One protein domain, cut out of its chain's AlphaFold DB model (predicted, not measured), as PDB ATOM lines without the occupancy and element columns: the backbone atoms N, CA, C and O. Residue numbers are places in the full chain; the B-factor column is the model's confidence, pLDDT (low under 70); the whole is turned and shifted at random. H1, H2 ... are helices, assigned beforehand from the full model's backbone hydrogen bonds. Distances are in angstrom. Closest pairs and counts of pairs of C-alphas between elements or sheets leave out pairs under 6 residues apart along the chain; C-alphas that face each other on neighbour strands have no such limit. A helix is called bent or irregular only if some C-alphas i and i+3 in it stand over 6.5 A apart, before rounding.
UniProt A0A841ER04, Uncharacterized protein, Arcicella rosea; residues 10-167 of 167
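This is residues 10 to 167 of the 167 residues of an uncharacterized protein of Arcicella rosea (UniProt A0A841ER04). H5 runs through the middle of a compact ball of helices, and H10 lies side by side along it, running the same way. H2 packs on residues 79 to 83 of H5 and H3 on residues 82 to 89, H1 and H4 pack on H2, and H7 lies near H5; H8 and H9 gather at the beginning of H10, and H6 sits by Tyr 91 at the end of H5. The printed part has 158 residues with ten named helices, H1 to H10 in order along the chain, and no named strand: all helix. It is compact, with a radius of gyration of the C-alphas of 14.7 A, and rounded, with spans of 39 by 37 by 30 A.

Start at H1, residues 10 to 16, which touches H2, residues 19 to 23; their closest C-alphas, of Ser 13 and Leu 19, are 5.0 A apart. H3, residues 41 to 52, touches H5, residues 76 to 91, at a steep tilt of 54 degrees, with residues 41 to 45 of H3 alone; look at Ser 41 and Gly 85, the closest C-alphas, 5.6 A apart. H4, residues 60 to 70, touches H2, closest at the C-alphas of Ser 20 and Ser 69, 5.8 A. H6, residues 96 to 104, is close to H5 but not clearly touching, 6.6 A between the closest C-alphas, of Tyr 91 and Lys 99. H7, residues 108 to 120, only just touches H4, with 3 pairs of C-alphas within 8 A; the closest, of Ser 67 and Ile 110, are 6.7 A apart. H10, residues 141 to 155, touches H5 at a shallow tilt of 23 degrees, closest at the C-alphas of Ile 88 and Ile 153, 5.9 A. H10 also touches H8, residues 122 to 127, at Leu 126 and Gly 141, closest C-alphas 4.6 A apart, and H9, residues 134 to 137, at Ile 134 and Gly 141, 6.7 A. The packing is mostly crossed, but only just, with 2 of 6 pairs at a shallow tilt. Every O i to N i+4 pair is within hydrogen-bond range in H1, H2, H4, H6 and H7, against 5 of 8 in H3, 11 of 12 in H5, 1 of 2 in H8 and 10 of 11 in H10; H9 is too short for one.

Find C-alpha 10 at (155.329, 152.061, 113.084), where H1 begins. H3, 15.9 A long, is only just irregular: C-alphas 47 and 50 are 6.8 A apart. H4 measures 16.2 A and H7 18.3 A. H5 runs 22.0 A from C-alpha 76 at (155.970, 135.043, 123.158), and H10 22.2 A to C-alpha 155 at (134.025, 145.692, 128.680).

The C-alphas of Glu 55 and Ile 127 are the two farthest apart, 39.2 A. The printed part has no cut; the link from H2 to H3 is long, residues 24 to 40. Residues 136 to 137 and 165 to 167 have pLDDT under 70.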
ATOM      1  N   PHE A  10     156.366 153.046 113.375       96.19
ATOM      2  CA  PHE A  10     155.329 152.061 113.084       96.19
ATOM      3  C   PHE A  10     155.373 151.621 111.614       96.19
ATOM      4  O   PHE A  10     155.567 150.438 111.341       96.19
ATOM      5  N   GLN A  11     155.307 152.564 110.670       94.81
ATOM      6  CA  GLN A  11     155.419 152.310 109.229       94.81
ATOM      7  C   GLN A  11     156.739 151.619 108.879       94.81
ATOM      8  O   GLN A  11     156.749 150.671 108.094       94.81
ATOM      9  N   GLN A  12     157.843 152.038 109.504       94.88
ATOM     10  CA  GLN A  12     159.143 151.392 109.344       94.88
ATOM     11  C   GLN A  12     159.110 149.923 109.767       94.88
ATOM     12  O   GLN A  12     159.587 149.076 109.014       94.88
ATOM     13  N   SER A  13     158.520 149.613 110.925       95.88
ATOM     14  CA  SER A  13     158.436 148.231 111.405       95.88
ATOM     15  C   SER A  13     157.583 147.352 110.491       95.88
ATOM     16  O   SER A  13     157.938 146.200 110.230       95.88
ATOM     17  N   LEU A  14     156.505 147.903 109.924       95.69
ATOM     18  CA  LEU A  14     155.718 147.207 108.916       95.69
ATOM     19  C   LEU A  14     156.575 146.947 107.670       95.69
ATOM     20  O   LEU A  14     156.739 145.797 107.273       95.69
ATOM     21  N   LEU A  15     157.205 147.963 107.085       94.44
ATOM     22  CA  LEU A  15     157.978 147.801 105.848       94.44
ATOM     23  C   LEU A  15     159.177 146.856 105.986       94.44
ATOM     24  O   LEU A  15     159.455 146.086 105.070       94.44
ATOM     25  N   LYS A  16     159.853 146.868 107.138       94.12
ATOM     26  CA  LYS A  16     161.037 146.037 107.396       94.12
ATOM     27  C   LYS A  16     160.726 144.632 107.927       94.12
ATOM     28  O   LYS A  16     161.649 143.849 108.107       94.12
ATOM     29  N   ASN A  17     159.451 144.280 108.133       93.31
ATOM     30  CA  ASN A  17     159.034 143.043 108.819       93.31
ATOM     31  C   ASN A  17     159.563 142.940 110.263       93.31
ATOM     32  O   ASN A  17     159.870 141.856 110.752       93.31
ATOM     33  N   GLU A  18     159.631 144.071 110.960       95.44
ATOM     34  CA  GLU A  18     160.154 144.195 112.324       95.44
ATOM     35  C   GLU A  18     159.031 144.431 113.349       95.44
ATOM     36  O   GLU A  18     159.278 144.925 114.446       95.44
ATOM     37  N   LEU A  19     157.782 144.073 113.016       96.62
ATOM     38  CA  LEU A  19     156.621 144.319 113.880       96.62
ATOM     39  C   LEU A  19     156.777 143.681 115.275       96.62
ATOM     40  O   LEU A  19     156.395 144.288 116.271       96.62
ATOM     41  N   SER A  20     157.384 142.496 115.367       96.56
ATOM     42  CA  SER A  20     157.682 141.850 116.650       96.56
ATOM     43  C   SER A  20     158.679 142.643 117.496       96.56
ATOM     44  O   SER A  20     158.461 142.838 118.691       96.56
ATOM     45  N   SER A  21     159.745 143.148 116.875       96.38
ATOM     46  CA  SER A  21     160.714 144.037 117.519       96.38
ATOM     47  C   SER A  21     160.063 145.343 117.965       96.38
ATOM     48  O   SER A  21     160.355 145.812 119.062       96.38
ATOM     49  N   PHE A  22     159.155 145.893 117.159       97.00
ATOM     50  CA  PHE A  22     158.402 147.099 117.487       97.00
ATOM     51  C   PHE A  22     157.449 146.899 118.670       97.00
ATOM     52  O   PHE A  22     157.427 147.719 119.583       97.00
ATOM     53  N   ILE A  23     156.687 145.802 118.699       97.00
ATOM     54  CA  ILE A  23     155.784 145.478 119.815       97.00
ATOM     55  C   ILE A  23     156.574 145.240 121.108       97.00
ATOM     56  O   ILE A  23     156.174 145.706 122.166       97.00
ATOM     57  N   CYS A  24     157.720 144.564 121.034       95.44
ATOM     58  CA  CYS A  24     158.551 144.289 122.209       95.44
ATOM     59  C   CYS A  24     159.486 145.445 122.608       95.44
ATOM     60  O   CYS A  24     160.282 145.268 123.532       95.44
ATOM     61  N   GLY A  25     159.470 146.581 121.902       94.56
ATOM     62  CA  GLY A  25     160.376 147.700 122.170       94.56
ATOM     63  C   GLY A  25     161.862 147.347 122.048       94.56
ATOM     64  O   GLY A  25     162.671 147.803 122.852       94.56
ATOM     65  N   LYS A  26     162.244 146.499 121.086       94.06
ATOM     66  CA  LYS A  26     163.648 146.118 120.864       94.06
ATOM     67  C   LYS A  26     164.404 147.217 120.113       94.06
ATOM     68  O   LYS A  26     163.929 147.732 119.104       94.06
ATOM     69  N   GLY A  27     165.629 147.505 120.554       92.75
ATOM     70  CA  GLY A  27     166.536 148.425 119.864       92.75
ATOM     71  C   GLY A  27     165.962 149.836 119.758       92.75
ATOM     72  O   GLY A  27     165.601 150.437 120.767       92.75
ATOM     73  N   GLU A  28     165.868 150.357 118.534       93.62
ATOM     74  CA  GLU A  28     165.363 151.712 118.270       93.62
ATOM     75  C   GLU A  28     163.877 151.905 118.617       93.62
ATOM     76  O   GLU A  28     163.436 153.040 118.763       93.62
ATOM     77  N   TYR A  29     163.115 150.821 118.805       95.31
ATOM     78  CA  TYR A  29     161.692 150.879 119.152       95.31
ATOM     79  C   TYR A  29     161.416 151.033 120.654       95.31
ATOM     80  O   TYR A  29     160.258 151.124 121.065       95.31
ATOM     81  N   LEU A  30     162.455 151.049 121.494       95.25
ATOM     82  CA  LEU A  30     162.288 151.168 122.937       95.25
ATOM     83  C   LEU A  30     161.756 152.556 123.324       95.25
ATOM     84  O   LEU A  30     162.486 153.543 123.360       95.25
ATOM     85  N   VAL A  31     160.493 152.604 123.732       94.69
ATOM     86  CA  VAL A  31     159.947 153.704 124.537       94.69
ATOM     87  C   VAL A  31     160.066 153.326 126.006       94.69
ATOM     88  O   VAL A  31     159.484 152.324 126.400       94.69
ATOM     89  N   ILE A  32     160.819 154.085 126.803       92.94
ATOM     90  CA  ILE A  32     161.047 153.777 128.225       92.94
ATOM     91  C   ILE A  32     159.847 154.206 129.071       92.94
ATOM     92  O   ILE A  32     159.434 155.369 129.014       92.94
ATOM     93  N   ASP A  33     159.345 153.294 129.905       89.25
ATOM     94  CA  ASP A  33     158.434 153.633 131.000       89.25
ATOM     95  C   ASP A  33     159.236 154.258 132.149       89.25
ATOM     96  O   ASP A  33     160.129 153.629 132.718       89.25
ATOM     97  N   ARG A  34     158.960 155.526 132.470       88.38
ATOM     98  CA  ARG A  34     159.694 156.255 133.517       88.38
ATOM     99  C   ARG A  34     159.276 155.859 134.930       88.38
ATOM    100  O   ARG A  34     160.015 156.158 135.862       88.38
ATOM    101  N   GLU A  35     158.102 155.257 135.083       85.06
ATOM    102  CA  GLU A  35     157.550 154.859 136.376       85.06
ATOM    103  C   GLU A  35     157.984 153.438 136.730       85.06
ATOM    104  O   GLU A  35     158.464 153.195 137.835       85.06
ATOM    105  N   TYR A  36     157.886 152.518 135.768       82.88
ATOM    106  CA  TYR A  36     158.089 151.088 136.013       82.88
ATOM    107  C   TYR A  36     159.325 150.491 135.328       82.88
ATOM    108  O   TYR A  36     159.653 149.328 135.568       82.88
ATOM    109  N   GLY A  37     160.028 151.263 134.492       83.69
ATOM    110  CA  GLY A  37     161.109 150.755 133.646       83.69
ATOM    111  C   GLY A  37     160.601 149.867 132.502       83.69
ATOM    112  O   GLY A  37     159.424 149.549 132.408       83.69
ATOM    113  N   GLY A  38     161.488 149.457 131.594       88.19
ATOM    114  CA  GLY A  38     161.105 148.608 130.458       88.19
ATOM    115  C   GLY A  38     160.353 149.351 129.348       88.19
ATOM    116  O   GLY A  38     160.406 150.581 129.255       88.19
ATOM    117  N   HIS A  39     159.711 148.592 128.455       94.12
ATOM    118  CA  HIS A  39     158.999 149.160 127.313       94.12
ATOM    119  C   HIS A  39     157.605 149.664 127.711       94.12
ATOM    120  O   HIS A  39     156.801 148.923 128.277       94.12
ATOM    121  N   TRP A  40     157.309 150.919 127.378       93.94
ATOM    122  CA  TRP A  40     156.031 151.571 127.630       93.94
ATOM    123  C   TRP A  40     155.095 151.431 126.432       93.94
ATOM    124  O   TRP A  40     155.055 152.287 125.539       93.94
ATOM    125  N   SER A  41     154.297 150.363 126.437       94.50
ATOM    126  CA  SER A  41     153.406 150.050 125.319       94.50
ATOM    127  C   SER A  41     152.416 151.183 124.988       94.50
ATOM    128  O   SER A  41     152.225 151.551 123.829       94.50
ATOM    129  N   LEU A  42     151.826 151.825 126.003       93.69
ATOM    130  CA  LEU A  42     150.900 152.943 125.783       93.69
ATOM    131  C   LEU A  42     151.594 154.162 125.154       93.69
ATOM    132  O   LEU A  42     151.010 154.832 124.302       93.69
ATOM    133  N   GLY A  43     152.831 154.453 125.560       93.94
ATOM    134  CA  GLY A  43     153.619 155.539 124.980       93.94
ATOM    135  C   GLY A  43     153.980 155.278 123.528       93.94
ATOM    136  O   GLY A  43     153.805 156.153 122.682       93.94
ATOM    137  N   SER A  44     154.428 154.059 123.232       96.25
ATOM    138  CA  SER A  44     154.710 153.620 121.864       96.25
ATOM    139  C   SER A  44     153.473 153.730 120.968       96.25
ATOM    140  O   SER A  44     153.539 154.326 119.891       96.25
ATOM    141  N   TYR A  45     152.311 153.277 121.452       96.81
ATOM    142  CA  TYR A  45     151.046 153.420 120.733       96.81
ATOM    143  C   TYR A  45     150.732 154.886 120.402       96.81
ATOM    144  O   TYR A  45     150.514 155.213 119.236       96.81
ATOM    145  N   LYS A  46     150.755 155.777 121.402       94.88
ATOM    146  CA  LYS A  46     150.429 157.205 121.229       94.88
ATOM    147  C   LYS A  46     151.400 157.934 120.301       94.88
ATOM    148  O   LYS A  46     150.995 158.814 119.551       94.88
ATOM    149  N   ASN A  47     152.680 157.574 120.346       94.00
ATOM    150  CA  ASN A  47     153.707 158.246 119.552       94.00
ATOM    151  C   ASN A  47     153.760 157.738 118.107       94.00
ATOM    152  O   ASN A  47     154.082 158.505 117.199       94.00
ATOM    153  N   TYR A  48     153.484 156.449 117.883       96.06
ATOM    154  CA  TYR A  48     153.787 155.804 116.605       96.06
ATOM    155  C   TYR A  48     152.582 155.148 115.928       96.06
ATOM    156  O   TYR A  48     152.480 155.225 114.705       96.06
ATOM    157  N   ILE A  49     151.653 154.543 116.664       96.06
ATOM    158  CA  ILE A  49     150.479 153.905 116.050       96.06
ATOM    159  C   ILE A  49     149.382 154.943 115.814       96.06
ATOM    160  O   ILE A  49     149.015 155.185 114.668       96.06
ATOM    161  N   GLU A  50     148.893 155.580 116.880       94.62
ATOM    162  CA  GLU A  50     147.724 156.472 116.860       94.62
ATOM    163  C   GLU A  50     147.798 157.568 115.782       94.62
ATOM    164  O   GLU A  50     146.838 157.694 115.019       94.62
ATOM    165  N   PRO A  51     148.926 158.289 115.599       92.44
ATOM    166  CA  PRO A  51     149.011 159.349 114.594       92.44
ATOM    167  C   PRO A  51     149.001 158.844 113.142       92.44
ATOM    168  O   PRO A  51     148.938 159.650 112.218       92.44
ATOM    169  N   ASN A  52     149.119 157.528 112.929       90.00
ATOM    170  CA  ASN A  52     149.257 156.899 111.612       90.00
ATOM    171  C   ASN A  52     148.074 155.987 111.261       90.00
ATOM    172  O   ASN A  52     148.120 155.299 110.242       90.00
ATOM    173  N   LEU A  53     147.016 155.979 112.076       91.94
ATOM    174  CA  LEU A  53     145.792 155.252 111.760       91.94
ATOM    175  C   LEU A  53     144.979 156.031 110.720       91.94
ATOM    176  O   LEU A  53     144.362 157.051 111.035       91.94
ATOM    177  N   SER A  54     144.944 155.535 109.484       87.81
ATOM    178  CA  SER A  54     143.986 156.015 108.486       87.81
ATOM    179  C   SER A  54     142.583 155.606 108.921       87.81
ATOM    180  O   SER A  54     142.369 154.449 109.270       87.81
ATOM    181  N   GLU A  55     141.644 156.555 108.962       87.25
ATOM    182  CA  GLU A  55     140.257 156.313 109.410       87.25
ATOM    183  C   GLU A  55     140.161 155.705 110.824       87.25
ATOM    184  O   GLU A  55     139.162 155.102 111.204       87.25
ATOM    185  N   GLY A  56     141.221 155.847 111.626       91.25
ATOM    186  CA  GLY A  56     141.279 155.290 112.968       91.25
ATOM    187  C   GLY A  56     141.422 153.764 113.030       91.25
ATOM    188  O   GLY A  56     141.279 153.229 114.129       91.25
ATOM    189  N   ILE A  57     141.722 153.057 111.936       94.75
ATOM    190  CA  ILE A  57     141.914 151.595 111.929       94.75
ATOM    191  C   ILE A  57     143.374 151.182 111.738       94.75
ATOM    192  O   ILE A  57     144.169 151.887 111.116       94.75
ATOM    193  N   LEU A  58     143.727 150.018 112.293       96.56
ATOM    194  CA  LEU A  58     145.013 149.378 112.018       96.56
ATOM    195  C   LEU A  58     145.040 148.871 110.565       96.56
ATOM    196  O   LEU A  58     144.064 148.252 110.132       96.56
ATOM    197  N   PRO A  59     146.136 149.111 109.824       95.38
ATOM    198  CA  PRO A  59     146.241 148.734 108.418       95.38
ATOM    199  C   PRO A  59     146.298 147.210 108.243       95.38
ATOM    200  O   PRO A  59     146.702 146.487 109.155       95.38
ATOM    201  N   ILE A  60     145.930 146.705 107.062       94.69
ATOM    202  CA  ILE A  60     145.902 145.257 106.795       94.69
ATOM    203  C   ILE A  60     147.280 144.609 106.986       94.69
ATOM    204  O   ILE A  60     147.392 143.537 107.580       94.69
ATOM    205  N   GLU A  61     148.341 145.328 106.619       96.25
ATOM    206  CA  GLU A  61     149.731 144.905 106.762       96.25
ATOM    207  C   GLU A  61     150.125 144.677 108.226       96.25
ATOM    208  O   GLU A  61     151.003 143.858 108.506       96.25
ATOM    209  N   PHE A  62     149.492 145.382 109.174       97.50
ATOM    210  CA  PHE A  62     149.694 145.122 110.599       97.50
ATOM    211  C   PHE A  62     149.190 143.729 110.964       97.50
ATOM    212  O   PHE A  62     149.918 142.964 111.594       97.50
ATOM    213  N   TRP A  63     147.975 143.377 110.545       97.31
ATOM    214  CA  TRP A  63     147.366 142.090 110.873       97.31
ATOM    215  C   TRP A  63     148.101 140.915 110.225       97.31
ATOM    216  O   TRP A  63     148.350 139.904 110.884       97.31
ATOM    217  N   GLU A  64     148.518 141.066 108.968       95.69
ATOM    218  CA  GLU A  64     149.318 140.063 108.258       95.69
ATOM    219  C   GLU A  64     150.648 139.800 108.973       95.69
ATOM    220  O   GLU A  64     151.009 138.654 109.258       95.69
ATOM    221  N   LYS A  65     151.374 140.865 109.332       96.31
ATOM    222  CA  LYS A  65     152.661 140.746 110.031       96.31
ATOM    223  C   LYS A  65     152.497 140.265 111.464       96.31
ATOM    224  O   LYS A  65     153.384 139.578 111.968       96.31
ATOM    225  N   LEU A  66     151.383 140.593 112.115       97.25
ATOM    226  CA  LEU A  66     151.059 140.088 113.441       97.25
ATOM    227  C   LEU A  66     150.880 138.568 113.401       97.25
ATOM    228  O   LEU A  66     151.502 137.868 114.197       97.25
ATOM    229  N   SER A  67     150.122 138.062 112.423       94.31
ATOM    230  CA  SER A  67     149.946 136.622 112.202       94.31
ATOM    231  C   SER A  67     151.294 135.906 112.046       94.31
ATOM    232  O   SER A  67     151.576 134.942 112.753       94.31
ATOM    233  N   LEU A  68     152.191 136.459 111.219       92.62
ATOM    234  CA  LEU A  68     153.546 135.926 111.018       92.62
ATOM    235  C   LEU A  68     154.452 136.029 112.256       92.62
ATOM    236  O   LEU A  68     155.424 135.279 112.364       92.62
ATOM    237  N   SER A  69     154.186 136.979 113.155       94.44
ATOM    238  CA  SER A  69     155.027 137.228 114.329       94.44
ATOM    239  C   SER A  69     154.824 136.176 115.412       94.44
ATOM    240  O   SER A  69     155.800 135.812 116.063       94.44
ATOM    241  N   PHE A  70     153.609 135.645 115.583       92.31
ATOM    242  CA  PHE A  70     153.316 134.668 116.641       92.31
ATOM    243  C   PHE A  70     154.223 133.432 116.603       92.31
ATOM    244  O   PHE A  70     154.603 132.934 117.658       92.31
ATOM    245  N   ASP A  71     154.620 132.985 115.411       85.94
ATOM    246  CA  ASP A  71     155.449 131.787 115.243       85.94
ATOM    247  C   ASP A  71     156.963 132.096 115.212       85.94
ATOM    248  O   ASP A  71     157.786 131.186 115.132       85.94
ATOM    249  N   LYS A  72     157.353 133.379 115.246       86.19
ATOM    250  CA  LYS A  72     158.747 133.837 115.063       86.19
ATOM    251  C   LYS A  72     159.290 134.672 116.222       86.19
ATOM    252  O   LYS A  72     160.429 135.127 116.164       86.19
ATOM    253  N   VAL A  73     158.481 134.936 117.245       90.81
ATOM    254  CA  VAL A  73     158.896 135.747 118.393       90.81
ATOM    255  C   VAL A  73     159.763 134.940 119.356       90.81
ATOM    256  O   VAL A  73     159.356 133.891 119.842       90.81
ATOM    257  N   ASP A  74     160.934 135.480 119.706       86.19
ATOM    258  CA  ASP A  74     161.842 134.844 120.679       86.19
ATOM    259  C   ASP A  74     161.215 134.709 122.075       86.19
ATOM    260  O   ASP A  74     161.551 133.812 122.844       86.19
ATOM    261  N   ASN A  75     160.336 135.648 122.435       91.25
ATOM    262  CA  ASN A  75     159.677 135.686 123.732       91.25
ATOM    263  C   ASN A  75     158.195 136.010 123.555       91.25
ATOM    264  O   ASN A  75     157.786 137.174 123.558       91.25
ATOM    265  N   LEU A  76     157.404 134.952 123.397       95.25
ATOM    266  CA  LEU A  76     155.970 135.043 123.158       95.25
ATOM    267  C   LEU A  76     155.208 135.682 124.328       95.25
ATOM    268  O   LEU A  76     154.263 136.424 124.087       95.25
ATOM    269  N   ASN A  77     155.636 135.467 125.575       95.44
ATOM    270  CA  ASN A  77     154.962 136.033 126.747       95.44
ATOM    271  C   ASN A  77     155.046 137.566 126.769       95.44
ATOM    272  O   ASN A  77     154.029 138.241 126.894       95.44
ATOM    273  N   ILE A  78     156.253 138.116 126.595       94.81
ATOM    274  CA  ILE A  78     156.473 139.572 126.561       94.81
ATOM    275  C   ILE A  78     155.863 140.200 125.312       94.81
ATOM    276  O   ILE A  78     155.334 141.309 125.365       94.81
ATOM    277  N   PHE A  79     155.917 139.489 124.186       96.94
ATOM    278  CA  PHE A  79     155.235 139.920 122.976       96.94
ATOM    279  C   PHE A  79     153.726 140.046 123.200       96.94
ATOM    280  O   PHE A  79     153.142 141.072 122.860       96.94
ATOM    281  N   LEU A  80     153.107 139.030 123.807       96.94
ATOM    282  CA  LEU A  80     151.675 139.012 124.080       96.94
ATOM    283  C   LEU A  80     151.273 140.124 125.053       96.94
ATOM    284  O   LEU A  80     150.312 140.835 124.779       96.94
ATOM    285  N   ASP A  81     152.021 140.313 126.141       95.69
ATOM    286  CA  ASP A  81     151.762 141.374 127.120       95.69
ATOM    287  C   ASP A  81     151.734 142.766 126.469       95.69
ATOM    288  O   ASP A  81     150.745 143.498 126.566       95.69
ATOM    289  N   ASN A  82     152.773 143.094 125.694       96.62
ATOM    290  CA  ASN A  82     152.854 144.380 125.002       96.62
ATOM    291  C   ASN A  82     151.798 144.529 123.898       96.62
ATOM    292  O   ASN A  82     151.191 145.593 123.762       96.62
ATOM    293  N   LEU A  83     151.524 143.466 123.134       98.00
ATOM    294  CA  LEU A  83     150.479 143.469 122.108       98.00
ATOM    295  C   LEU A  83     149.111 143.797 122.715       98.00
ATOM    296  O   LEU A  83     148.390 144.655 122.200       98.00
ATOM    297  N   ILE A  84     148.758 143.147 123.827       97.31
ATOM    298  CA  ILE A  84     147.518 143.452 124.539       97.31
ATOM    299  C   ILE A  84     147.551 144.891 125.065       97.31
ATOM    300  O   ILE A  84     146.553 145.603 124.939       97.31
ATOM    301  N   GLY A  85     148.703 145.364 125.546       95.62
ATOM    302  CA  GLY A  85     148.936 146.766 125.893       95.62
ATOM    303  C   GLY A  85     148.609 147.752 124.762       95.62
ATOM    304  O   GLY A  85     148.007 148.793 125.028       95.62
ATOM    305  N   TYR A  86     148.924 147.426 123.502       97.44
ATOM    306  CA  TYR A  86     148.552 148.231 122.324       97.44
ATOM    307  C   TYR A  86     147.054 148.170 122.002       97.44
ATOM    308  O   TYR A  86     146.479 149.152 121.526       97.44
ATOM    309  N   PHE A  87     146.393 147.047 122.275       97.88
ATOM    310  CA  PHE A  87     144.960 146.901 122.026       97.88
ATOM    311  C   PHE A  87     144.084 147.668 123.018       97.88
ATOM    312  O   PHE A  87     142.991 148.100 122.650       97.88
ATOM    313  N   ILE A  88     144.554 147.913 124.246       96.06
ATOM    314  CA  ILE A  88     143.813 148.703 125.242       96.06
ATOM    315  C   ILE A  88     143.419 150.089 124.706       96.06
ATOM    316  O   ILE A  88     142.221 150.384 124.721       96.06
ATOM    317  N   PRO A  89     144.350 150.960 124.260       95.50
ATOM    318  CA  PRO A  89     143.987 152.256 123.697       95.50
ATOM    319  C   PRO A  89     143.280 152.118 122.343       95.50
ATOM    320  O   PRO A  89     142.350 152.874 122.082       95.50
ATOM    321  N   TYR A  90     143.624 151.117 121.523       96.88
ATOM    322  CA  TYR A  90     142.960 150.902 120.234       96.88
ATOM    323  C   TYR A  90     141.463 150.599 120.367       96.88
ATOM    324  O   TYR A  90     140.665 151.120 119.597       96.88
ATOM    325  N   TYR A  91     141.029 149.826 121.360       96.75
ATOM    326  CA  TYR A  91     139.595 149.592 121.582       96.75
ATOM    327  C   TYR A  91     138.962 150.574 122.579       96.75
ATOM    328  O   TYR A  91     137.750 150.543 122.787       96.75
ATOM    329  N   ASN A  92     139.742 151.480 123.176       94.00
ATOM    330  CA  ASN A  92     139.224 152.556 124.020       94.00
ATOM    331  C   ASN A  92     138.795 153.759 123.173       94.00
ATOM    332  O   ASN A  92     139.477 154.780 123.130       94.00
ATOM    333  N   CYS A  93     137.662 153.623 122.488       88.50
ATOM    334  CA  CYS A  93     137.112 154.657 121.622       88.50
ATOM    335  C   CYS A  93     135.709 155.063 122.087       88.50
ATOM    336  O   CYS A  93     134.871 154.197 122.340       88.50
ATOM    337  N   SER A  94     135.464 156.370 122.200       90.25
ATOM    338  CA  SER A  94     134.142 156.925 122.525       90.25
ATOM    339  C   SER A  94     133.192 156.953 121.327       90.25
ATOM    340  O   SER A  94     131.985 157.054 121.515       90.25
ATOM    341  N   ASP A  95     133.730 156.896 120.108       94.12
ATOM    342  CA  ASP A  95     132.947 156.783 118.884       94.12
ATOM    343  C   ASP A  95     132.495 155.325 118.710       94.12
ATOM    344  O   ASP A  95     133.301 154.414 118.492       94.12
ATOM    345  N   GLU A  96     131.189 155.099 118.861       93.62
ATOM    346  CA  GLU A  96     130.576 153.773 118.784       93.62
ATOM    347  C   GLU A  96     130.666 153.155 117.383       93.62
ATOM    348  O   GLU A  96     130.804 151.933 117.267       93.62
ATOM    349  N   ASP A  97     130.620 153.967 116.327       95.25
ATOM    350  CA  ASP A  97     130.678 153.480 114.950       95.25
ATOM    351  C   ASP A  97     132.111 153.115 114.579       95.25
ATOM    352  O   ASP A  97     132.351 152.009 114.084       95.25
ATOM    353  N   LEU A  98     133.087 153.959 114.936       94.75
ATOM    354  CA  LEU A  98     134.502 153.621 114.781       94.75
ATOM    355  C   LEU A  98     134.868 152.380 115.599       94.75
ATOM    356  O   LEU A  98     135.595 151.511 115.123       94.75
ATOM    357  N   LYS A  99     134.344 152.240 116.817       95.06
ATOM    358  CA  LYS A  99     134.572 151.044 117.632       95.06
ATOM    359  C   LYS A  99     134.029 149.782 116.965       95.06
ATOM    360  O   LYS A  99     134.769 148.804 116.849       95.06
ATOM    361  N   LYS A 100     132.774 149.789 116.496       95.19
ATOM    362  CA  LYS A 100     132.208 148.658 115.735       95.19
ATOM    363  C   LYS A 100     133.049 148.363 114.499       95.19
ATOM    364  O   LYS A 100     133.321 147.202 114.213       95.19
ATOM    365  N   TYR A 101     133.506 149.403 113.808       95.38
ATOM    366  CA  TYR A 101     134.350 149.262 112.632       95.38
ATOM    367  C   TYR A 101     135.702 148.613 112.966       95.38
ATOM    368  O   TYR A 101     136.091 147.651 112.305       95.38
ATOM    369  N   ARG A 102     136.374 149.032 114.047       96.62
ATOM    370  CA  ARG A 102     137.613 148.404 114.546       96.62
ATOM    371  C   ARG A 102     137.415 146.930 114.887       96.62
ATOM    372  O   ARG A 102     138.272 146.114 114.552       96.62
ATOM    373  N   VAL A 103     136.305 146.581 115.540       96.44
ATOM    374  CA  VAL A 103     135.971 145.190 115.889       96.44
ATOM    375  C   VAL A 103     135.755 144.354 114.631       96.44
ATOM    376  O   VAL A 103     136.389 143.313 114.493       96.44
ATOM    377  N   SER A 104     134.936 144.827 113.690       94.94
ATOM    378  CA  SER A 104     134.656 144.124 112.429       94.94
ATOM    379  C   SER A 104     135.888 143.969 111.530       94.94
ATOM    380  O   SER A 104     135.945 143.031 110.745       94.94
ATOM    381  N   ASN A 105     136.877 144.861 111.656       94.81
ATOM    382  CA  ASN A 105     138.156 144.787 110.940       94.81
ATOM    383  C   ASN A 105     139.263 144.075 111.732       94.81
ATOM    384  O   ASN A 105     140.403 144.032 111.280       94.81
ATOM    385  N   THR A 106     138.967 143.530 112.914       97.38
ATOM    386  CA  THR A 106     139.912 142.663 113.622       97.38
ATOM    387  C   THR A 106     139.751 141.241 113.087       97.38
ATOM    388  O   THR A 106     138.676 140.665 113.273       97.38
ATOM    389  N   PRO A 107     140.773 140.640 112.451       97.69
ATOM    390  CA  PRO A 107     140.623 139.307 111.877       97.69
ATOM    391  C   PRO A 107     140.322 138.263 112.951       97.69
ATOM    392  O   PRO A 107     140.972 138.218 114.002       97.69
ATOM    393  N   ILE A 108     139.340 137.404 112.683       96.50
ATOM    394  CA  ILE A 108     138.900 136.382 113.637       96.50
ATOM    395  C   ILE A 108     140.010 135.361 113.921       96.50
ATOM    396  O   ILE A 108     140.108 134.829 115.024       96.50
ATOM    397  N   GLU A 109     140.900 135.145 112.958       96.56
ATOM    398  CA  GLU A 109     142.079 134.294 113.067       96.56
ATOM    399  C   GLU A 109     143.046 134.825 114.130       96.56
ATOM    400  O   GLU A 109     143.575 134.042 114.914       96.56
ATOM    401  N   ILE A 110     143.221 136.150 114.227       97.50
ATOM    402  CA  ILE A 110     144.045 136.780 115.271       97.50
ATOM    403  C   ILE A 110     143.398 136.591 116.642       97.50
ATOM    404  O   ILE A 110     144.081 136.244 117.605       97.50
ATOM    405  N   VAL A 111     142.076 136.771 116.732       97.25
ATOM    406  CA  VAL A 111     141.329 136.543 117.978       97.25
ATOM    407  C   VAL A 111     141.501 135.098 118.449       97.25
ATOM    408  O   VAL A 111     141.818 134.859 119.615       97.25
ATOM    409  N   ASN A 112     141.337 134.133 117.544       96.00
ATOM    410  CA  ASN A 112     141.467 132.713 117.852       96.00
ATOM    411  C   ASN A 112     142.908 132.318 118.195       96.00
ATOM    412  O   ASN A 112     143.111 131.593 119.165       96.00
ATOM    413  N   LYS A 113     143.906 132.842 117.477       96.19
ATOM    414  CA  LYS A 113     145.324 132.585 117.766       96.19
ATOM    415  C   LYS A 113     145.719 133.112 119.148       96.19
ATOM    416  O   LYS A 113     146.402 132.414 119.889       96.19
ATOM    417  N   ILE A 114     145.250 134.301 119.538       96.88
ATOM    418  CA  ILE A 114     145.483 134.834 120.891       96.88
ATOM    419  C   ILE A 114     144.835 133.934 121.953       96.88
ATOM    420  O   ILE A 114     145.495 133.602 122.934       96.88
ATOM    421  N   ARG A 115     143.586 133.488 121.751       95.81
ATOM    422  CA  ARG A 115     142.914 132.543 122.667       95.81
ATOM    423  C   ARG A 115     143.705 131.247 122.835       95.81
ATOM    424  O   ARG A 115     143.916 130.798 123.956       95.81
ATOM    425  N   GLU A 116     144.145 130.667 121.724       94.81
ATOM    426  CA  GLU A 116     144.939 129.440 121.709       94.81
ATOM    427  C   GLU A 116     146.250 129.622 122.485       94.81
ATOM    428  O   GLU A 116     146.558 128.827 123.372       94.81
ATOM    429  N   ILE A 117     146.981 130.711 122.222       94.81
ATOM    430  CA  ILE A 117     148.229 131.036 122.924       94.81
ATOM    431  C   ILE A 117     147.995 131.177 124.430       94.81
ATOM    432  O   ILE A 117     148.793 130.666 125.213       94.81
ATOM    433  N   LEU A 118     146.916 131.841 124.852       94.50
ATOM    434  CA  LEU A 118     146.593 131.994 126.274       94.50
ATOM    435  C   LEU A 118     146.377 130.641 126.955       94.50
ATOM    436  O   LEU A 118     146.891 130.426 128.049       94.50
ATOM    437  N   ILE A 119     145.657 129.722 126.309       92.94
ATOM    438  CA  ILE A 119     145.418 128.380 126.853       92.94
ATOM    439  C   ILE A 119     146.728 127.595 126.932       92.94
ATOM    440  O   ILE A 119     147.070 127.078 127.996       92.94
ATOM    441  N   LEU A 120     147.477 127.531 125.828       93.75
ATOM    442  CA  LEU A 120     148.694 126.721 125.735       93.75
ATOM    443  C   LEU A 120     149.819 127.235 126.642       93.75
ATOM    444  O   LEU A 120     150.580 126.436 127.184       93.75
ATOM    445  N   ASN A 121     149.910 128.552 126.846       93.44
ATOM    446  CA  ASN A 121     151.011 129.174 127.585       93.44
ATOM    447  C   ASN A 121     150.635 129.626 128.998       93.44
ATOM    448  O   ASN A 121     151.441 130.299 129.643       93.44
ATOM    449  N   LYS A 122     149.453 129.263 129.505       93.50
ATOM    450  CA  LYS A 122     148.956 129.701 130.818       93.50
ATOM    451  C   LYS A 122     149.986 129.536 131.939       93.50
ATOM    452  O   LYS A 122     150.293 130.504 132.629       93.50
ATOM    453  N   GLU A 123     150.551 128.339 132.094       93.69
ATOM    454  CA  GLU A 123     151.528 128.053 133.158       93.69
ATOM    455  C   GLU A 123     152.799 128.900 133.021       93.69
ATOM    456  O   GLU A 123     153.302 129.433 134.007       93.69
ATOM    457  N   SER A 124     153.276 129.100 131.789       95.00
ATOM    458  CA  SER A 124     154.421 129.972 131.502       95.00
ATOM    459  C   SER A 124     154.125 131.428 131.877       95.00
ATOM    460  O   SER A 124     154.952 132.093 132.494       95.00
ATOM    461  N   LEU A 125     152.922 131.920 131.571       94.44
ATOM    462  CA  LEU A 125     152.492 133.284 131.887       94.44
ATOM    463  C   LEU A 125     152.286 133.518 133.391       94.44
ATOM    464  O   LEU A 125     152.489 134.638 133.855       94.44
ATOM    465  N   LEU A 126     151.885 132.495 134.151       92.56
ATOM    466  CA  LEU A 126     151.653 132.596 135.598       92.56
ATOM    467  C   LEU A 126     152.937 132.844 136.396       92.56
ATOM    468  O   LEU A 126     152.889 133.500 137.436       92.56
ATOM    469  N   ILE A 127     154.066 132.315 135.921       92.12
ATOM    470  CA  ILE A 127     155.365 132.409 136.604       92.12
ATOM    471  C   ILE A 127     156.278 133.495 136.023       92.12
ATOM    472  O   ILE A 127     157.296 133.833 136.626       92.12
ATOM    473  N   ASP A 128     155.951 134.023 134.842       92.50
ATOM    474  CA  ASP A 128     156.754 135.045 134.178       92.50
ATOM    475  C   ASP A 128     156.483 136.427 134.777       92.50
ATOM    476  O   ASP A 128     155.400 136.984 134.616       92.50
ATOM    477  N   ASN A 129     157.496 136.981 135.445       89.75
ATOM    478  CA  ASN A 129     157.464 138.285 136.110       89.75
ATOM    479  C   ASN A 129     158.318 139.335 135.384       89.75
ATOM    480  O   ASN A 129     158.811 140.273 136.002       89.75
ATOM    481  N   ARG A 130     158.546 139.183 134.076       89.12
ATOM    482  CA  ARG A 130     159.371 140.125 133.294       89.12
ATOM    483  C   ARG A 130     158.573 141.279 132.669       89.12
ATOM    484  O   ARG A 130     159.150 142.079 131.940       89.12
ATOM    485  N   GLY A 131     157.263 141.346 132.915       81.62
ATOM    486  CA  GLY A 131     156.398 142.430 132.439       81.62
ATOM    487  C   GLY A 131     156.674 143.764 133.130       81.62
ATOM    488  O   GLY A 131     157.031 143.813 134.307       81.62
ATOM    489  N   THR A 132     156.463 144.862 132.409       78.69
ATOM    490  CA  THR A 132     156.592 146.214 132.965       78.69
ATOM    491  C   THR A 132     155.582 146.421 134.101       78.69
ATOM    492  O   THR A 132     154.379 146.251 133.914       78.69
ATOM    493  N   GLY A 133     156.059 146.781 135.298       75.12
ATOM    494  CA  GLY A 133     155.202 147.066 136.460       75.12
ATOM    495  C   GLY A 133     154.525 145.840 137.084       75.12
ATOM    496  O   GLY A 133     153.649 145.985 137.936       75.12
ATOM    497  N   ILE A 134     154.910 144.626 136.690       80.06
ATOM    498  CA  ILE A 134     154.235 143.392 137.104       80.06
ATOM    499  C   ILE A 134     154.352 143.091 138.598       80.06
ATOM    500  O   ILE A 134     153.373 142.667 139.206       80.06
ATOM    501  N   GLU A 135     155.505 143.392 139.198       74.88
ATOM    502  CA  GLU A 135     155.762 143.212 140.634       74.88
ATOM    503  C   GLU A 135     154.814 144.053 141.503       74.88
ATOM    504  O   GLU A 135     154.540 143.708 142.651       74.88
ATOM    505  N   TRP A 136     154.277 145.136 140.935       67.88
ATOM    506  CA  TRP A 136     153.351 146.053 141.595       67.88
ATOM    507  C   TRP A 136     151.888 145.705 141.307       67.88
ATOM    508  O   TRP A 136     151.024 145.904 142.160       67.88
ATOM    509  N   ASN A 137     151.609 145.178 140.110       69.56
ATOM    510  CA  ASN A 137     150.261 145.143 139.541       69.56
ATOM    511  C   ASN A 137     149.668 143.734 139.369       69.56
ATOM    512  O   ASN A 137     148.481 143.619 139.063       69.56
ATOM    513  N   SER A 138     150.440 142.660 139.568       77.81
ATOM    514  CA  SER A 138     149.945 141.289 139.397       77.81
ATOM    515  C   SER A 138     150.475 140.330 140.461       77.81
ATOM    516  O   SER A 138     151.667 140.263 140.735       77.81
ATOM    517  N   LYS A 139     149.574 139.515 141.025       78.44
ATOM    518  CA  LYS A 139     149.923 138.392 141.918       78.44
ATOM    519  C   LYS A 139     150.142 137.075 141.167       78.44
ATOM    520  O   LYS A 139     150.370 136.044 141.794       78.44
ATOM    521  N   SER A 140     149.996 137.084 139.846       87.31
ATOM    522  CA  SER A 140     149.952 135.874 139.017       87.31
ATOM    523  C   SER A 140     150.715 136.092 137.715       87.31
ATOM    524  O   SER A 140     150.169 135.851 136.642       87.31
ATOM    525  N   GLY A 141     151.927 136.642 137.806       90.38
ATOM    526  CA  GLY A 141     152.778 136.913 136.649       90.38
ATOM    527  C   GLY A 141     152.092 137.738 135.559       90.38
ATOM    528  O   GLY A 141     151.173 138.525 135.821       90.38
ATOM    529  N   LEU A 142     152.539 137.554 134.318       93.50
ATOM    530  CA  LEU A 142     151.973 138.196 133.127       93.50
ATOM    531  C   LEU A 142     150.518 137.793 132.905       93.50
ATOM    532  O   LEU A 142     149.724 138.595 132.418       93.50
ATOM    533  N   TRP A 143     150.142 136.586 133.332       93.19
ATOM    534  CA  TRP A 143     148.778 136.082 133.213       93.19
ATOM    535  C   TRP A 143     147.748 137.040 133.821       93.19
ATOM    536  O   TRP A 143     146.797 137.436 133.149       93.19
ATOM    537  N   GLY A 144     147.949 137.462 135.074       89.94
ATOM    538  CA  GLY A 144     146.997 138.337 135.764       89.94
ATOM    539  C   GLY A 144     146.788 139.682 135.057       89.94
ATOM    540  O   GLY A 144     145.645 140.127 134.901       89.94
ATOM    541  N   GLY A 145     147.872 140.299 134.576       90.62
ATOM    542  CA  GLY A 145     147.818 141.568 133.845       90.62
ATOM    543  C   GLY A 145     147.133 141.427 132.486       90.62
ATOM    544  O   GLY A 145     146.214 142.187 132.174       90.62
ATOM    545  N   ILE A 146     147.508 140.404 131.712       94.38
ATOM    546  CA  ILE A 146     146.936 140.138 130.388       94.38
ATOM    547  C   ILE A 146     145.431 139.879 130.482       94.38
ATOM    548  O   ILE A 146     144.660 140.534 129.781       94.38
ATOM    549  N   ILE A 147     144.986 138.988 131.374       93.75
ATOM    550  CA  ILE A 147     143.555 138.686 131.537       93.75
ATOM    551  C   ILE A 147     142.776 139.934 131.958       93.75
ATOM    552  O   ILE A 147     141.734 140.233 131.371       93.75
ATOM    553  N   SER A 148     143.299 140.714 132.909       92.25
ATOM    554  CA  SER A 148     142.665 141.968 133.334       92.25
ATOM    555  C   SER A 148     142.503 142.949 132.169       92.25
ATOM    556  O   SER A 148     141.428 143.521 131.974       92.25
ATOM    557  N   ASN A 149     143.538 143.100 131.342       94.31
ATOM    558  CA  ASN A 149     143.507 143.979 130.177       94.31
ATOM    559  C   ASN A 149     142.532 143.490 129.096       94.31
ATOM    560  O   ASN A 149     141.798 144.294 128.518       94.31
ATOM    561  N   LEU A 150     142.456 142.180 128.857       96.12
ATOM    562  CA  LEU A 150     141.501 141.588 127.917       96.12
ATOM    563  C   LEU A 150     140.047 141.756 128.380       96.12
ATOM    564  O   LEU A 150     139.176 142.082 127.569       96.12
ATOM    565  N   LEU A 151     139.781 141.619 129.682       94.69
ATOM    566  CA  LEU A 151     138.469 141.921 130.264       94.69
ATOM    567  C   LEU A 151     138.103 143.400 130.094       94.69
ATOM    568  O   LEU A 151     136.956 143.713 129.768       94.69
ATOM    569  N   ILE A 152     139.066 144.315 130.256       94.88
ATOM    570  CA  ILE A 152     138.864 145.748 129.996       94.88
ATOM    571  C   ILE A 152     138.524 145.994 128.522       94.88
ATOM    572  O   ILE A 152     137.565 146.715 128.241       94.88
ATOM    573  N   ILE A 153     139.265 145.389 127.588       96.50
ATOM    574  CA  ILE A 153     138.997 145.494 126.146       96.50
ATOM    575  C   ILE A 153     137.571 145.028 125.839       96.50
ATOM    576  O   ILE A 153     136.808 145.760 125.208       96.50
ATOM    577  N   ARG A 154     137.167 143.864 126.362       95.00
ATOM    578  CA  ARG A 154     135.808 143.340 126.185       95.00
ATOM    579  C   ARG A 154     134.749 144.264 126.785       95.00
ATOM    580  O   ARG A 154     133.762 144.566 126.122       95.00
ATOM    581  N   LYS A 155     134.951 144.758 128.011       93.19
ATOM    582  CA  LYS A 155     134.025 145.692 128.680       93.19
ATOM    583  C   LYS A 155     133.845 146.991 127.890       93.19
ATOM    584  O   LYS A 155     132.774 147.587 127.931       93.19
ATOM    585  N   ARG A 156     134.878 147.421 127.163       93.25
ATOM    586  CA  ARG A 156     134.834 148.595 126.280       93.25
ATOM    587  C   ARG A 156     134.139 148.329 124.944       93.25
ATOM    588  O   ARG A 156     133.930 149.276 124.196       93.25
ATOM    589  N   GLY A 157     133.729 147.090 124.667       92.69
ATOM    590  CA  GLY A 157     133.094 146.680 123.415       92.69
ATOM    591  C   GLY A 157     134.082 146.210 122.345       92.69
ATOM    592  O   GLY A 157     133.705 146.135 121.183       92.69
ATOM    593  N   GLY A 158     135.335 145.923 122.716       95.50
ATOM    594  CA  GLY A 158     136.315 145.286 121.837       95.50
ATOM    595  C   GLY A 158     136.066 143.779 121.650       95.50
ATOM    596  O   GLY A 158     135.158 143.212 122.267       95.50
ATOM    597  N   PRO A 159     136.878 143.102 120.817       95.88
ATOM    598  CA  PRO A 159     136.746 141.671 120.567       95.88
ATOM    599  C   PRO A 159     136.923 140.840 121.843       95.88
ATOM    600  O   PRO A 159     137.697 141.187 122.739       95.88
ATOM    601  N   ASN A 160     136.230 139.703 121.916       94.94
ATOM    602  CA  ASN A 160     136.407 138.768 123.019       94.94
ATOM    603  C   ASN A 160     137.629 137.871 122.769       94.94
ATOM    604  O   ASN A 160     137.497 136.824 122.147       94.94
ATOM    605  N   PHE A 161     138.805 138.243 123.264       95.38
ATOM    606  CA  PHE A 161     140.022 137.419 123.168       95.38
ATOM    607  C   PHE A 161     140.113 136.305 124.220       95.38
ATOM    608  O   PHE A 161     141.104 135.585 124.264       95.38
ATOM    609  N   LEU A 162     139.102 136.162 125.077       92.12
ATOM    610  CA  LEU A 162     139.040 135.124 126.100       92.12
ATOM    611  C   LEU A 162     138.130 133.986 125.630       92.12
ATOM    612  O   LEU A 162     137.195 134.209 124.852       92.12
ATOM    613  N   THR A 163     138.412 132.768 126.084       81.31
ATOM    614  CA  THR A 163     137.452 131.660 126.023       81.31
ATOM    615  C   THR A 163     136.478 131.736 127.195       81.31
ATOM    616  O   THR A 163     136.721 132.441 128.179       81.31
ATOM    617  N   ASP A 164     135.367 131.011 127.084       72.12
ATOM    618  CA  ASP A 164     134.313 131.011 128.103       72.12
ATOM    619  C   ASP A 164     134.784 130.461 129.459       72.12
ATOM    620  O   ASP A 164     134.182 130.747 130.484       72.12
ATOM    621  N   GLU A 165     135.911 129.746 129.483       65.62
ATOM    622  CA  GLU A 165     136.550 129.221 130.696       65.62
ATOM    623  C   GLU A 165     137.172 130.309 131.593       65.62
ATOM    624  O   GLU A 165     137.575 130.022 132.720       65.62
ATOM    625  N   PHE A 166     137.270 131.551 131.107       64.81
ATOM    626  CA  PHE A 166     137.844 132.688 131.836       64.81
ATOM    627  C   PHE A 166     136.800 133.735 132.265       64.81
ATOM    628  O   PHE A 166     137.186 134.822 132.706       64.81
ATOM    629  N   ILE A 167     135.503 133.439 132.090       52.16
ATOM    630  CA  ILE A 167     134.361 134.316 132.410       52.16
ATOM    631  C   ILE A 167     133.697 133.868 133.710       52.16
ATOM    632  O   ILE A 167     133.436 132.655 133.852       52.16
TER     633      ILE A 167